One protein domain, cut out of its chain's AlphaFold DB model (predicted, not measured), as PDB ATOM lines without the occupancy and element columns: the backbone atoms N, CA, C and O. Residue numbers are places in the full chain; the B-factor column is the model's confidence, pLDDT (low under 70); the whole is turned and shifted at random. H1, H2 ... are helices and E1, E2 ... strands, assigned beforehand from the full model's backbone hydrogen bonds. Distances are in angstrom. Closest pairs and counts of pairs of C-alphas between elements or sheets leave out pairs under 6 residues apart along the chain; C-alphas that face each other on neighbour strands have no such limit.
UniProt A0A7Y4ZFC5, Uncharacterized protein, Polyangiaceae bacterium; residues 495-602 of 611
ATOM      1  N   LEU A 495     137.770  11.248   9.827       88.31
ATOM      2  CA  LEU A 495     136.562  10.483   9.562       88.31
ATOM      3  C   LEU A 495     135.538  11.382   8.883       88.31
ATOM      4  O   LEU A 495     135.294  12.502   9.330       88.31
ATOM      5  N   MET A 496     134.919  10.874   7.824       89.00
ATOM      6  CA  MET A 496     133.770  11.515   7.200       89.00
ATOM      7  C   MET A 496     132.505  10.882   7.766       89.00
ATOM      8  O   MET A 496     132.247   9.707   7.519       89.00
ATOM      9  N   LEU A 497     131.751  11.634   8.560       91.00
ATOM     10  CA  LEU A 497     130.548  11.157   9.236       91.00
ATOM     11  C   LEU A 497     129.303  11.703   8.542       91.00
ATOM     12  O   LEU A 497     129.215  12.902   8.299       91.00
ATOM     13  N   ALA A 498     128.334  10.845   8.252       89.44
ATOM     14  CA  ALA A 498     127.061  11.196   7.643       89.44
ATOM     15  C   ALA A 498     125.910  10.890   8.601       89.44
ATOM     16  O   ALA A 498     125.788   9.765   9.082       89.44
ATOM     17  N   VAL A 499     125.048  11.873   8.850       91.00
ATOM     18  CA  VAL A 499     123.754  11.667   9.507       91.00
ATOM     19  C   VAL A 499     122.719  11.386   8.429       91.00
ATOM     20  O   VAL A 499     122.498  12.232   7.560       91.00
ATOM     21  N   LEU A 500     122.115  10.199   8.467       89.94
ATOM     22  CA  LEU A 500     121.088   9.791   7.511       89.94
ATOM     23  C   LEU A 500     119.765  10.526   7.797       89.94
ATOM     24  O   LEU A 500     119.450  10.763   8.966       89.94
ATOM     25  N   PRO A 501     119.002  10.905   6.755       83.19
ATOM     26  CA  PRO A 501     117.817  11.750   6.913       83.19
ATOM     27  C   PRO A 501     116.624  11.014   7.537       83.19
ATOM     28  O   PRO A 501     115.816  11.639   8.225       83.19
ATOM     29  N   ASP A 502     116.526   9.699   7.327       83.69
ATOM     30  CA  ASP A 502     115.357   8.905   7.700       83.69
ATOM     31  C   ASP A 502     115.574   8.122   9.002       83.69
ATOM     32  O   ASP A 502     116.557   7.398   9.192       83.69
ATOM     33  N   ALA A 503     114.610   8.232   9.917       80.25
ATOM     34  CA  ALA A 503     114.618   7.469  11.159       80.25
ATOM     35  C   ALA A 503     114.431   5.967  10.868       80.25
ATOM     36  O   ALA A 503     113.430   5.558  10.283       80.25
ATOM     37  N   GLY A 504     115.378   5.142  11.325       81.00
ATOM     38  CA  GLY A 504     115.377   3.691  11.100       81.00
ATOM     39  C   GLY A 504     116.213   3.220   9.906       81.00
ATOM     40  O   GLY A 504     116.300   2.013   9.684       81.00
ATOM     41  N   ASP A 505     116.853   4.137   9.177       89.50
ATOM     42  CA  ASP A 505     117.841   3.795   8.150       89.50
ATOM     43  C   ASP A 505     119.127   3.202   8.770       89.50
ATOM     44  O   ASP A 505     119.403   3.382   9.962       89.50
ATOM     45  N   THR A 506     119.924   2.476   7.985       92.25
ATOM     46  CA  THR A 506     121.126   1.768   8.462       92.25
ATOM     47  C   THR A 506     122.319   1.995   7.542       92.25
ATOM     48  O   THR A 506     122.169   2.064   6.326       92.25
ATOM     49  N   CYS A 507     123.531   2.033   8.100       92.50
ATOM     50  CA  CYS A 507     124.746   2.226   7.304       92.50
ATOM     51  C   CYS A 507     124.930   1.127   6.250       92.50
ATOM     52  O   CYS A 507     125.320   1.410   5.125       92.50
ATOM     53  N   ALA A 508     124.559  -0.115   6.572       92.81
ATOM     54  CA  ALA A 508     124.658  -1.250   5.658       92.81
ATOM     55  C   ALA A 508     123.729  -1.165   4.429       92.81
ATOM     56  O   ALA A 508     123.953  -1.885   3.455       92.81
ATOM     57  N   ALA A 509     122.697  -0.313   4.458       90.38
ATOM     58  CA  ALA A 509     121.819  -0.091   3.308       90.38
ATOM     59  C   ALA A 509     122.499   0.728   2.196       90.38
ATOM     60  O   ALA A 509     122.054   0.689   1.049       90.38
ATOM     61  N   HIS A 510     123.597   1.422   2.518       87.25
ATOM     62  CA  HIS A 510     124.274   2.352   1.622       87.25
ATOM     63  C   HIS A 510     125.688   1.869   1.305       87.25
ATOM     64  O   HIS A 510     126.492   1.546   2.181       87.25
ATOM     65  N   LYS A 511     126.023   1.798   0.018       85.94
ATOM     66  CA  LYS A 511     127.347   1.346  -0.416       85.94
ATOM     67  C   LYS A 511     128.411   2.368   0.004       85.94
ATOM     68  O   LYS A 511     128.252   3.553  -0.253       85.94
ATOM     69  N   GLY A 512     129.509   1.903   0.601       86.44
ATOM     70  CA  GLY A 512     130.583   2.784   1.080       86.44
ATOM     71  C   GLY A 512     130.317   3.414   2.449       86.44
ATOM     72  O   GLY A 512     131.032   4.335   2.831       86.44
ATOM     73  N   TYR A 513     129.297   2.938   3.172       92.62
ATOM     74  CA  TYR A 513     128.970   3.374   4.525       92.62
ATOM     75  C   TYR A 513     129.262   2.253   5.528       92.62
ATOM     76  O   TYR A 513     129.024   1.074   5.256       92.62
ATOM     77  N   ALA A 514     129.755   2.623   6.707       93.31
ATOM     78  CA  ALA A 514     130.045   1.704   7.803       93.31
ATOM     79  C   ALA A 514     129.611   2.285   9.153       93.31
ATOM     80  O   ALA A 514     129.574   3.507   9.338       93.31
ATOM     81  N   ASP A 515     129.306   1.406  10.108       93.62
ATOM     82  CA  ASP A 515     128.941   1.804  11.467       93.62
ATOM     83  C   ASP A 515     130.083   2.563  12.156       93.62
ATOM     84  O   ASP A 515     131.266   2.260  11.993       93.62
ATOM     85  N   VAL A 516     129.716   3.559  12.962       91.31
ATOM     86  CA  VAL A 516     130.667   4.401  13.696       91.31
ATOM     87  C   VAL A 516     130.954   3.789  15.066       91.31
ATOM     88  O   VAL A 516     130.039   3.364  15.773       91.31
ATOM     89  N   ALA A 517     132.223   3.791  15.482       88.94
ATOM     90  CA  ALA A 517     132.611   3.369  16.826       88.94
ATOM     91  C   ALA A 517     131.875   4.185  17.910       88.94
ATOM     92  O   ALA A 517     131.648   5.388  17.765       88.94
ATOM     93  N   GLY A 518     131.478   3.530  19.007       86.38
ATOM     94  CA  GLY A 518     130.564   4.122  19.995       86.38
ATOM     95  C   GLY A 518     131.096   5.380  20.696       86.38
ATOM     96  O   GLY A 518     130.320   6.269  21.043       86.38
ATOM     97  N   ASP A 519     132.410   5.482  20.874       86.19
ATOM     98  CA  ASP A 519     133.098   6.653  21.422       86.19
ATOM     99  C   ASP A 519     133.107   7.834  20.440       86.19
ATOM    100  O   ASP A 519     132.768   8.957  20.825       86.19
ATOM    101  N   VAL A 520     133.401   7.579  19.162       85.06
ATOM    102  CA  VAL A 520     133.329   8.577  18.084       85.06
ATOM    103  C   VAL A 520     131.897   9.086  17.930       85.06
ATOM    104  O   VAL A 520     131.674  10.296  17.909       85.06
ATOM    105  N   LEU A 521     130.915   8.181  17.915       87.38
ATOM    106  CA  LEU A 521     129.497   8.524  17.817       87.38
ATOM    107  C   LEU A 521     129.037   9.401  18.987       87.38
ATOM    108  O   LEU A 521     128.306  10.376  18.790       87.38
ATOM    109  N   LYS A 522     129.463   9.066  20.209       85.19
ATOM    110  CA  LYS A 522     129.153   9.860  21.400       85.19
ATOM    111  C   LYS A 522     129.740  11.267  21.282       85.19
ATOM    112  O   LYS A 522     129.006  12.236  21.457       85.19
ATOM    113  N   ASN A 523     131.025  11.375  20.948       84.25
ATOM    114  CA  ASN A 523     131.701  12.665  20.811       84.25
ATOM    115  C   ASN A 523     131.056  13.525  19.720       84.25
ATOM    116  O   ASN A 523     130.778  14.699  19.953       84.25
ATOM    117  N   PHE A 524     130.745  12.930  18.566       84.81
ATOM    118  CA  PHE A 524     130.048  13.605  17.476       84.81
ATOM    119  C   PHE A 524     128.698  14.177  17.933       84.81
ATOM    120  O   PHE A 524     128.420  15.359  17.732       84.81
ATOM    121  N   ARG A 525     127.874  13.372  18.616       86.06
ATOM    122  CA  ARG A 525     126.567  13.815  19.134       86.06
ATOM    123  C   ARG A 525     126.695  14.907  20.198       86.06
ATOM    124  O   ARG A 525     125.899  15.846  20.197       86.06
ATOM    125  N   ASP A 526     127.698  14.822  21.071       82.50
ATOM    126  CA  ASP A 526     127.985  15.858  22.068       82.50
ATOM    127  C   ASP A 526     128.372  17.193  21.382       82.50
ATOM    128  O   ASP A 526     127.863  18.254  21.758       82.50
ATOM    129  N   THR A 527     129.173  17.157  20.307       76.56
ATOM    130  CA  THR A 527     129.510  18.345  19.496       76.56
ATOM    131  C   THR A 527     128.289  18.934  18.779       76.56
ATOM    132  O   THR A 527     128.077  20.150  18.829       76.56
ATOM    133  N   GLN A 528     127.442  18.101  18.168       76.38
ATOM    134  CA  GLN A 528     126.222  18.559  17.484       76.38
ATOM    135  C   GLN A 528     125.256  19.278  18.441       76.38
ATOM    136  O   GLN A 528     124.712  20.335  18.112       76.38
ATOM    137  N   ARG A 529     125.116  18.780  19.679       76.31
ATOM    138  CA  ARG A 529     124.312  19.440  20.724       76.31
ATOM    139  C   ARG A 529     124.853  20.816  21.096       76.31
ATOM    140  O   ARG A 529     124.078  21.757  21.237       76.31
ATOM    141  N   SER A 530     126.172  20.949  21.231       67.62
ATOM    142  CA  SER A 530     126.804  22.223  21.602       67.62
ATOM    143  C   SER A 530     126.721  23.302  20.512       67.62
ATOM    144  O   SER A 530     126.800  24.487  20.819       67.62
ATOM    145  N   THR A 531     126.521  22.901  19.252       60.22
ATOM    146  CA  THR A 531     126.456  23.796  18.082       60.22
ATOM    147  C   THR A 531     125.026  24.122  17.637       60.22
ATOM    148  O   THR A 531     124.840  24.795  16.628       60.22
ATOM    149  N   GLY A 532     124.008  23.687  18.393       54.78
ATOM    150  CA  GLY A 532     122.613  24.079  18.169       54.78
ATOM    151  C   GLY A 532     121.858  23.283  17.096       54.78
ATOM    152  O   GLY A 532     120.770  23.698  16.712       54.78
ATOM    153  N   HIS A 533     122.369  22.131  16.641       57.50
ATOM    154  CA  HIS A 533     121.743  21.309  15.587       57.50
ATOM    155  C   HIS A 533     120.551  20.432  16.060       57.50
ATOM    156  O   HIS A 533     120.073  19.575  15.316       57.50
ATOM    157  N   GLY A 534     120.028  20.654  17.275       57.72
ATOM    158  CA  GLY A 534     118.914  19.887  17.859       57.72
ATOM    159  C   GLY A 534     119.301  18.480  18.351       57.72
ATOM    160  O   GLY A 534     120.447  18.052  18.229       57.72
ATOM    161  N   ASP A 535     118.354  17.746  18.953       59.12
ATOM    162  CA  ASP A 535     118.575  16.364  19.415       59.12
ATOM    163  C   ASP A 535     118.318  15.363  18.276       59.12
ATOM    164  O   ASP A 535     117.211  14.867  18.098       59.12
ATOM    165  N   GLN A 536     119.353  15.070  17.487       65.25
ATOM    166  CA  GLN A 536     119.299  14.107  16.374       65.25
ATOM    167  C   GLN A 536     119.598  12.661  16.811       65.25
ATOM    168  O   GLN A 536     120.103  11.848  16.040       65.25
ATOM    169  N   THR A 537     119.333  12.311  18.072       69.62
ATOM    170  CA  THR A 537     119.644  10.971  18.607       69.62
ATOM    171  C   THR A 537     118.859   9.842  17.950       69.62
ATOM    172  O   THR A 537     119.323   8.701  17.979       69.62
ATOM    173  N   SER A 538     117.711  10.151  17.343       75.56
ATOM    174  CA  SER A 538     116.884   9.213  16.578       75.56
ATOM    175  C   SER A 538     117.425   8.902  15.180       75.56
ATOM    176  O   SER A 538     116.954   7.945  14.568       75.56
ATOM    177  N   LEU A 539     118.389   9.682  14.676       85.25
ATOM    178  CA  LEU A 539     118.966   9.495  13.347       85.25
ATOM    179  C   LEU A 539     120.247   8.657  13.409       85.25
ATOM    180  O   LEU A 539     121.056   8.746  14.348       85.25
ATOM    181  N   THR A 540     120.416   7.830  12.381       92.75
ATOM    182  CA  THR A 540     121.576   6.958  12.217       92.75
ATOM    183  C   THR A 540     122.766   7.773  11.727       92.75
ATOM    184  O   THR A 540     122.646   8.574  10.802       92.75
ATOM    185  N   VAL A 541     123.924   7.565  12.355       91.81
ATOM    186  CA  VAL A 541     125.185   8.200  11.962       91.81
ATOM    187  C   VAL A 541     126.128   7.122  11.453       91.81
ATOM    188  O   VAL A 541     126.375   6.137  12.149       91.81
ATOM    189  N   CYS A 542     126.666   7.341  10.264       93.69
ATOM    190  CA  CYS A 542     127.547   6.420   9.560       93.69
ATOM    191  C   CYS A 542     128.885   7.078   9.251       93.69
ATOM    192  O   CYS A 542     128.969   8.296   9.140       93.69
ATOM    193  N   SER A 543     129.922   6.272   9.070       92.56
ATOM    194  CA  SER A 543     131.175   6.705   8.454       92.56
ATOM    195  C   SER A 543     131.154   6.395   6.961       92.56
ATOM    196  O   SER A 543     130.641   5.350   6.566       92.56
ATOM    197  N   ILE A 544     131.685   7.302   6.142       91.31
ATOM    198  CA  ILE A 544     131.879   7.099   4.702       91.31
ATOM    199  C   ILE A 544     133.313   6.612   4.471       91.31
ATOM    200  O   ILE A 544     134.265   7.182   5.016       91.31
ATOM    201  N   GLU A 545     133.463   5.577   3.647       89.75
ATOM    202  CA  GLU A 545     134.736   4.916   3.354       89.75
ATOM    203  C   GLU A 545     135.763   5.889   2.735       89.75
ATOM    204  O   GLU A 545     135.451   6.556   1.739       89.75
ATOM    205  N   PRO A 546     136.989   5.988   3.285       87.50
ATOM    206  CA  PRO A 546     138.062   6.773   2.689       87.50
ATOM    207  C   PRO A 546     138.733   6.024   1.525       87.50
ATOM    208  O   PRO A 546     139.170   4.883   1.648       87.50
ATOM    209  N   LEU A 547     138.893   6.709   0.400       87.88
ATOM    210  CA  LEU A 547     139.604   6.271  -0.795       87.88
ATOM    211  C   LEU A 547     140.961   6.985  -0.861       87.88
ATOM    212  O   LEU A 547     141.043   8.210  -0.754       87.88
ATOM    213  N   VAL A 548     142.036   6.221  -1.058       86.56
ATOM    214  CA  VAL A 548     143.396   6.761  -1.207       86.56
ATOM    215  C   VAL A 548     143.693   6.977  -2.687       86.56
ATOM    216  O   VAL A 548     143.553   6.056  -3.487       86.56
ATOM    217  N   VAL A 549     144.126   8.186  -3.044       83.44
ATOM    218  CA  VAL A 549     144.440   8.578  -4.427       83.44
ATOM    219  C   VAL A 549     145.841   9.178  -4.519       83.44
ATOM    220  O   VAL A 549     146.354   9.749  -3.554       83.44
ATOM    221  N   GLY A 550     146.490   9.032  -5.678       80.25
ATOM    222  CA  GLY A 550     147.802   9.626  -5.923       80.25
ATOM    223  C   GLY A 550     147.757  11.156  -6.017       80.25
ATOM    224  O   GLY A 550     146.716  11.768  -6.251       80.25
ATOM    225  N   LYS A 551     148.920  11.804  -5.886       81.50
ATOM    226  CA  LYS A 551     149.045  13.251  -6.119       81.50
ATOM    227  C   LYS A 551     148.656  13.594  -7.564       81.50
ATOM    228  O   LYS A 551     149.203  13.016  -8.499       81.50
ATOM    229  N   GLY A 552     147.771  14.573  -7.734       76.38
ATOM    230  CA  GLY A 552     147.201  14.982  -9.020       76.38
ATOM    231  C   GLY A 552     146.082  14.066  -9.524       76.38
ATOM    232  O   GLY A 552     145.577  14.286 -10.622       76.38
ATOM    233  N   GLU A 553     145.693  13.053  -8.747       80.62
ATOM    234  CA  GLU A 553     144.610  12.128  -9.076       80.62
ATOM    235  C   GLU A 553     143.333  12.456  -8.288       80.62
ATOM    236  O   GLU A 553     143.373  13.136  -7.263       80.62
ATOM    237  N   SER A 554     142.202  11.959  -8.788       79.50
ATOM    238  CA  SER A 554     140.864  12.095  -8.202       79.50
ATOM    239  C   SER A 554     140.288  10.708  -7.864       79.50
ATOM    240  O   SER A 554     140.862   9.677  -8.249       79.50
ATOM    241  N   CYS A 555     139.182  10.690  -7.113       79.38
ATOM    242  CA  CYS A 555     138.294   9.537  -6.920       79.38
ATOM    243  C   CYS A 555     136.915   9.737  -7.578       79.38
ATOM    244  O   CYS A 555     135.978   8.980  -7.312       79.38
ATOM    245  N   ASP A 556     136.764  10.757  -8.427       71.44
ATOM    246  CA  ASP A 556     135.529  10.994  -9.167       71.44
ATOM    247  C   ASP A 556     135.311   9.944 -10.274       71.44
ATOM    248  O   ASP A 556     136.197   9.149 -10.610       71.44
ATOM    249  N   GLY A 557     134.119   9.943 -10.878       63.69
ATOM    250  CA  GLY A 557     133.736   8.982 -11.922       63.69
ATOM    251  C   GLY A 557     134.614   8.979 -13.187       63.69
ATOM    252  O   GLY A 557     134.427   8.113 -14.040       63.69
ATOM    253  N   THR A 558     135.574   9.904 -13.322       64.25
ATOM    254  CA  THR A 558     136.527   9.981 -14.446       64.25
ATOM    255  C   THR A 558     137.901   9.379 -14.126       64.25
ATOM    256  O   THR A 558     138.785   9.336 -14.985       64.25
ATOM    257  N   SER A 559     138.079   8.873 -12.905       66.50
ATOM    258  CA  SER A 559     139.363   8.405 -12.385       66.50
ATOM    259  C   SER A 559     139.760   7.001 -12.887       66.50
ATOM    260  O   SER A 559     138.896   6.197 -13.264       66.50
ATOM    261  N   PRO A 560     141.068   6.657 -12.897       65.31
ATOM    262  CA  PRO A 560     141.539   5.319 -13.263       65.31
ATOM    263  C   PRO A 560     140.868   4.223 -12.426       65.31
ATOM    264  O   PRO A 560     140.560   4.448 -11.263       65.31
ATOM    265  N   GLU A 561     140.709   3.007 -12.965       66.06
ATOM    266  CA  GLU A 561     139.996   1.911 -12.271       66.06
ATOM    267  C   GLU A 561     140.511   1.605 -10.860       66.06
ATOM    268  O   GLU A 561     139.727   1.275  -9.981       66.06
ATOM    269  N   ARG A 562     141.816   1.780 -10.627       61.97
ATOM    270  CA  ARG A 562     142.442   1.635  -9.303       61.97
ATOM    271  C   ARG A 562     141.918   2.618  -8.242       61.97
ATOM    272  O   ARG A 562     142.067   2.341  -7.062       61.97
ATOM    273  N   ASN A 563     141.303   3.722  -8.667       66.06
ATOM    274  CA  ASN A 563     140.734   4.772  -7.822       66.06
ATOM    275  C   ASN A 563     139.190   4.718  -7.811       66.06
ATOM    276  O   ASN A 563     138.555   5.622  -7.271       66.06
ATOM    277  N   LYS A 564     138.567   3.692  -8.420       65.56
ATOM    278  CA  LYS A 564     137.106   3.516  -8.429       65.56
ATOM    279  C   LYS A 564     136.641   2.810  -7.149       65.56
ATOM    280  O   LYS A 564     137.056   1.695  -6.851       65.56
ATOM    281  N   GLY A 565     135.717   3.445  -6.436       74.25
ATOM    282  CA  GLY A 565     135.058   2.955  -5.226       74.25
ATOM    283  C   GLY A 565     133.856   3.843  -4.898       74.25
ATOM    284  O   GLY A 565     133.611   4.810  -5.612       74.25
ATOM    285  N   THR A 566     133.100   3.514  -3.849       83.19
ATOM    286  CA  THR A 566     132.056   4.404  -3.312       83.19
ATOM    287  C   THR A 566     132.541   4.907  -1.960       83.19
ATOM    288  O   THR A 566     132.704   4.106  -1.046       83.19
ATOM    289  N   GLY A 567     132.845   6.199  -1.865       86.81
ATOM    290  CA  GLY A 567     133.476   6.816  -0.703       86.81
ATOM    291  C   GLY A 567     133.940   8.252  -0.967       86.81
ATOM    292  O   GLY A 567     133.443   8.923  -1.874       86.81
ATOM    293  N   TRP A 568     134.918   8.722  -0.196       87.44
ATOM    294  CA  TRP A 568     135.510  10.063  -0.322       87.44
ATOM    295  C   TRP A 568     137.037   9.995  -0.372       87.44
ATOM    296  O   TRP A 568     137.621   9.094   0.212       87.44
ATOM    297  N   CYS A 569     137.707  10.949  -1.014       85.56
ATOM    298  CA  CYS A 569     139.166  11.036  -1.042       85.56
ATOM    299  C   CYS A 569     139.673  12.437  -0.696       85.56
ATOM    300  O   CYS A 569     139.013  13.448  -0.937       85.56
ATOM    301  N   TYR A 570     140.887  12.489  -0.149       86.94
ATOM    302  CA  TYR A 570     141.653  13.721   0.000       86.94
ATOM    303  C   TYR A 570     142.597  13.871  -1.195       86.94
ATOM    304  O   TYR A 570     143.535  13.089  -1.357       86.94
ATOM    305  N   VAL A 571     142.344  14.867  -2.041       83.38
ATOM    306  CA  VAL A 571     143.131  15.123  -3.252       83.38
ATOM    307  C   VAL A 571     144.193  16.183  -2.986       83.38
ATOM    308  O   VAL A 571     143.962  17.143  -2.250       83.38
ATOM    309  N   THR A 572     145.369  16.030  -3.602       79.62
ATOM    310  CA  THR A 572     146.477  16.995  -3.506       79.62
ATOM    311  C   THR A 572     147.120  17.235  -4.868       79.62
ATOM    312  O   THR A 572     147.154  16.341  -5.709       79.62
ATOM    313  N   GLY A 573     147.692  18.420  -5.085       70.69
ATOM    314  CA  GLY A 573     148.506  18.706  -6.270       70.69
ATOM    315  C   GLY A 573     147.762  19.273  -7.480       70.69
ATOM    316  O   GLY A 573     148.302  19.174  -8.575       70.69
ATOM    317  N   GLY A 574     146.594  19.897  -7.283       64.25
ATOM    318  CA  GLY A 574     145.850  20.590  -8.337       64.25
ATOM    319  C   GLY A 574     145.239  19.628  -9.350       64.25
ATOM    320  O   GLY A 574     145.835  19.356 -10.389       64.25
ATOM    321  N   THR A 575     144.047  19.115  -9.054       53.59
ATOM    322  CA  THR A 575     143.257  18.341 -10.019       53.59
ATOM    323  C   THR A 575     142.625  19.282 -11.058       53.59
ATOM    324  O   THR A 575     142.455  20.484 -10.837       53.59
ATOM    325  N   THR A 576     142.263  18.755 -12.229       48.66
ATOM    326  CA  THR A 576     141.704  19.516 -13.367       48.66
ATOM    327  C   THR A 576     140.356  20.198 -13.086       48.66
ATOM    328  O   THR A 576     139.879  20.954 -13.931       48.66
ATOM    329  N   ARG A 577     139.732  19.969 -11.919       47.22
ATOM    330  CA  ARG A 577     138.386  20.461 -11.565       47.22
ATOM    331  C   ARG A 577     138.346  21.693 -10.653       47.22
ATOM    332  O   ARG A 577     137.267  22.201 -10.356       47.22
ATOM    333  N   GLY A 578     139.501  22.237 -10.291       52.22
ATOM    334  CA  GLY A 578     139.626  23.488  -9.550       52.22
ATOM    335  C   GLY A 578     141.058  23.622  -9.065       52.22
ATOM    336  O   GLY A 578     141.613  22.663  -8.550       52.22
ATOM    337  N   ALA A 579     141.677  24.786  -9.244       57.72
ATOM    338  CA  ALA A 579     143.081  25.063  -8.934       57.72
ATOM    339  C   ALA A 579     143.435  25.019  -7.421       57.72
ATOM    340  O   ALA A 579     144.233  25.820  -6.937       57.72
ATOM    341  N   CYS A 580     142.833  24.108  -6.654       63.03
ATOM    342  CA  CYS A 580     143.086  23.873  -5.245       63.03
ATOM    343  C   CYS A 580     144.360  23.041  -5.058       63.03
ATOM    344  O   CYS A 580     144.474  21.950  -5.624       63.03
ATOM    345  N   PRO A 581     145.305  23.479  -4.208       72.88
ATOM    346  CA  PRO A 581     146.447  22.646  -3.850       72.88
ATOM    347  C   PRO A 581     146.016  21.372  -3.100       72.88
ATOM    348  O   PRO A 581     146.705  20.355  -3.207       72.88
ATOM    349  N   GLN A 582     144.863  21.418  -2.413       77.75
ATOM    350  CA  GLN A 582     144.215  20.283  -1.758       77.75
ATOM    351  C   GLN A 582     142.685  20.441  -1.639       77.75
ATOM    352  O   GLN A 582     142.201  21.566  -1.477       77.75
ATOM    353  N   ALA A 583     141.934  19.333  -1.647       79.50
ATOM    354  CA  ALA A 583     140.478  19.319  -1.448       79.50
ATOM    355  C   ALA A 583     139.962  17.955  -0.942       79.50
ATOM    356  O   ALA A 583     140.702  16.972  -0.911       79.50
ATOM    357  N   ILE A 584     138.689  17.915  -0.541       82.50
ATOM    358  CA  ILE A 584     137.928  16.679  -0.325       82.50
ATOM    359  C   ILE A 584     137.046  16.465  -1.545       82.50
ATOM    360  O   ILE A 584     136.296  17.362  -1.921       82.50
ATOM    361  N   GLU A 585     137.106  15.277  -2.126       80.88
ATOM    362  CA  GLU A 585     136.233  14.878  -3.222       80.88
ATOM    363  C   GLU A 585     135.427  13.639  -2.827       80.88
ATOM    364  O   GLU A 585     135.871  12.801  -2.041       80.88
ATOM    365  N   PHE A 586     134.225  13.533  -3.377       82.25
ATOM    366  CA  PHE A 586     133.327  12.400  -3.194       82.25
ATOM    367  C   PHE A 586     133.198  11.661  -4.523       82.25
ATOM    368  O   PHE A 586     133.031  12.285  -5.574       82.25
ATOM    369  N   SER A 587     133.281  10.334  -4.483       81.69
ATOM    370  CA  SER A 587     132.971   9.517  -5.660       81.69
ATOM    371  C   SER A 587     131.484   9.647  -6.030       81.69
ATOM    372  O   SER A 587     130.658  10.057  -5.216       81.69
ATOM    373  N   GLN A 588     131.118   9.302  -7.263       70.94
ATOM    374  CA  GLN A 588     129.725   9.399  -7.704       70.94
ATOM    375  C   GLN A 588     128.796   8.548  -6.813       70.94
ATOM    376  O   GLN A 588     129.138   7.420  -6.453       70.94
ATOM    377  N   ASP A 589     127.640   9.110  -6.448       69.19
ATOM    378  CA  ASP A 589     126.610   8.495  -5.592       69.19
ATOM    379  C   ASP A 589     127.060   8.126  -4.162       69.19
ATOM    380  O   ASP A 589     126.391   7.354  -3.479       69.19
ATOM    381  N   SER A 590     128.176   8.675  -3.662       75.62
ATOM    382  CA  SER A 590     128.668   8.362  -2.309       75.62
ATOM    383  C   SER A 590     128.031   9.172  -1.183       75.62
ATOM    384  O   SER A 590     128.420   8.997  -0.031       75.62
ATOM    385  N   ILE A 591     127.114  10.091  -1.493       80.31
ATOM    386  CA  ILE A 591     126.347  10.835  -0.492       80.31
ATOM    387  C   ILE A 591     124.868  10.536  -0.702       80.31
ATOM    388  O   ILE A 591     124.305  10.846  -1.751       80.31
ATOM    389  N   VAL A 592     124.238   9.966   0.325       81.38
ATOM    390  CA  VAL A 592     122.787   9.764   0.370       81.38
ATOM    391  C   VAL A 592     122.076  11.124   0.290       81.38
ATOM    392  O   VAL A 592     122.386  12.012   1.093       81.38
ATOM    393  N   PRO A 593     121.123  11.328  -0.640       76.12
ATOM    394  CA  PRO A 593     120.370  12.576  -0.730       76.12
ATOM    395  C   PRO A 593     119.710  12.948   0.604       76.12
ATOM    396  O   PRO A 593     119.035  12.128   1.216       76.12
ATOM    397  N   GLY A 594     119.911  14.186   1.061       72.31
ATOM    398  CA  GLY A 594     119.388  14.671   2.346       72.31
ATOM    399  C   GLY A 594     120.250  14.340   3.572       72.31
ATOM    400  O   GLY A 594     119.981  14.870   4.648       72.31
ATOM    401  N   ALA A 595     121.307  13.531   3.433       80.56
ATOM    402  CA  ALA A 595     122.239  13.286   4.527       80.56
ATOM    403  C   ALA A 595     123.105  14.519   4.828       80.56
ATOM    404  O   ALA A 595     123.583  15.210   3.925       80.56
ATOM    405  N   THR A 596     123.354  14.773   6.114       81.50
ATOM    406  CA  THR A 596     124.289  15.821   6.556       81.50
ATOM    407  C   THR A 596     125.662  15.206   6.789       81.50
ATOM    408  O   THR A 596     125.789  14.299   7.607       81.50
ATOM    409  N   VAL A 597     126.694  15.702   6.104       84.19
ATOM    410  CA  VAL A 597     128.057  15.154   6.181       84.19
ATOM    411  C   VAL A 597     128.985  16.095   6.954       84.19
ATOM    412  O   VAL A 597     128.930  17.311   6.796       84.19
ATOM    413  N   THR A 598     129.838  15.543   7.815       83.38
ATOM    414  CA  THR A 598     130.804  16.266   8.650       83.38
ATOM    415  C   THR A 598     132.166  15.580   8.590       83.38
ATOM    416  O   THR A 598     132.268  14.381   8.839       83.38
ATOM    417  N   LEU A 599     133.225  16.345   8.325       83.75
ATOM    418  CA  LEU A 599     134.602  15.869   8.448       83.75
ATOM    419  C   LEU A 599     135.096  16.087   9.884       83.75
ATOM    420  O   LEU A 599     135.129  17.219  10.367       83.75
ATOM    421  N   GLN A 600     135.524  15.019  10.552       81.50
ATOM    422  CA  GLN A 600     136.102  15.063  11.892       81.50
ATOM    423  C   GLN A 600     137.538  14.542  11.861       81.50
ATOM    424  O   GLN A 600     137.778  13.353  11.669       81.50
ATOM    425  N   CYS A 601     138.504  15.431  12.064       80.19
ATOM    426  CA  CYS A 601     139.918  15.076  12.135       80.19
ATOM    427  C   CYS A 601     140.364  14.882  13.584       80.19
ATOM    428  O   CYS A 601     139.948  15.627  14.472       80.19
ATOM    429  N   ILE A 602     141.219  13.888  13.825       69.50
ATOM    430  CA  ILE A 602     141.828  13.679  15.140       69.50
ATOM    431  C   ILE A 602     143.030  14.624  15.242       69.50
ATOM    432  O   ILE A 602     144.005  14.468  14.508       69.50
TER     433      ILE A 602
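This is residues 495 to 602 of the 611 residues of an uncharacterized protein of Polyangiaceae bacterium (UniProt A0A7Y4ZFC5). Little of this domain is regular structure: a small twisted sheet of four strands lies between helix H1, which only grazes it, and the loop-rich hairpin of E4 and E5. The printed part has 108 residues, 41 in named elements, mixed in class: E1 E2 H1 E3 E4 E5 E6. The antiparallel sheet runs E2 E3 E1 E6. The whole is compact, radius of gyration of the C-alphas 14.9 A, spanning 40 by 27 by 22 A.

E1, residues 495 to 499, begins at C-alpha (136.562, 10.483, 9.562), 12.9 A long. E2 is 513 to 515, 7.1 A; H1 518 to 530, 18.6 A; E3 541 to 544, 9.9 A; E4 568 to 572, 13.4 A; E5 582 to 586, 13.5 A; E6 596 to 601, 16.6 A.

E1 and E6 are antiparallel neighbours, with N 497 and O 598 within hydrogen-bond range at 2.8 A, and E1 and E3 are antiparallel neighbours, with N 498 and O 542 within hydrogen-bond range at 2.8 A. H1 has every O i to N i+4 pair within range.

The printed part has no cut. The links E1 to E2 and E3 to E4 are long. Residues 530 to 537, 557 to 564, 574 to 580, 589 and 602 have pLDDT under 70.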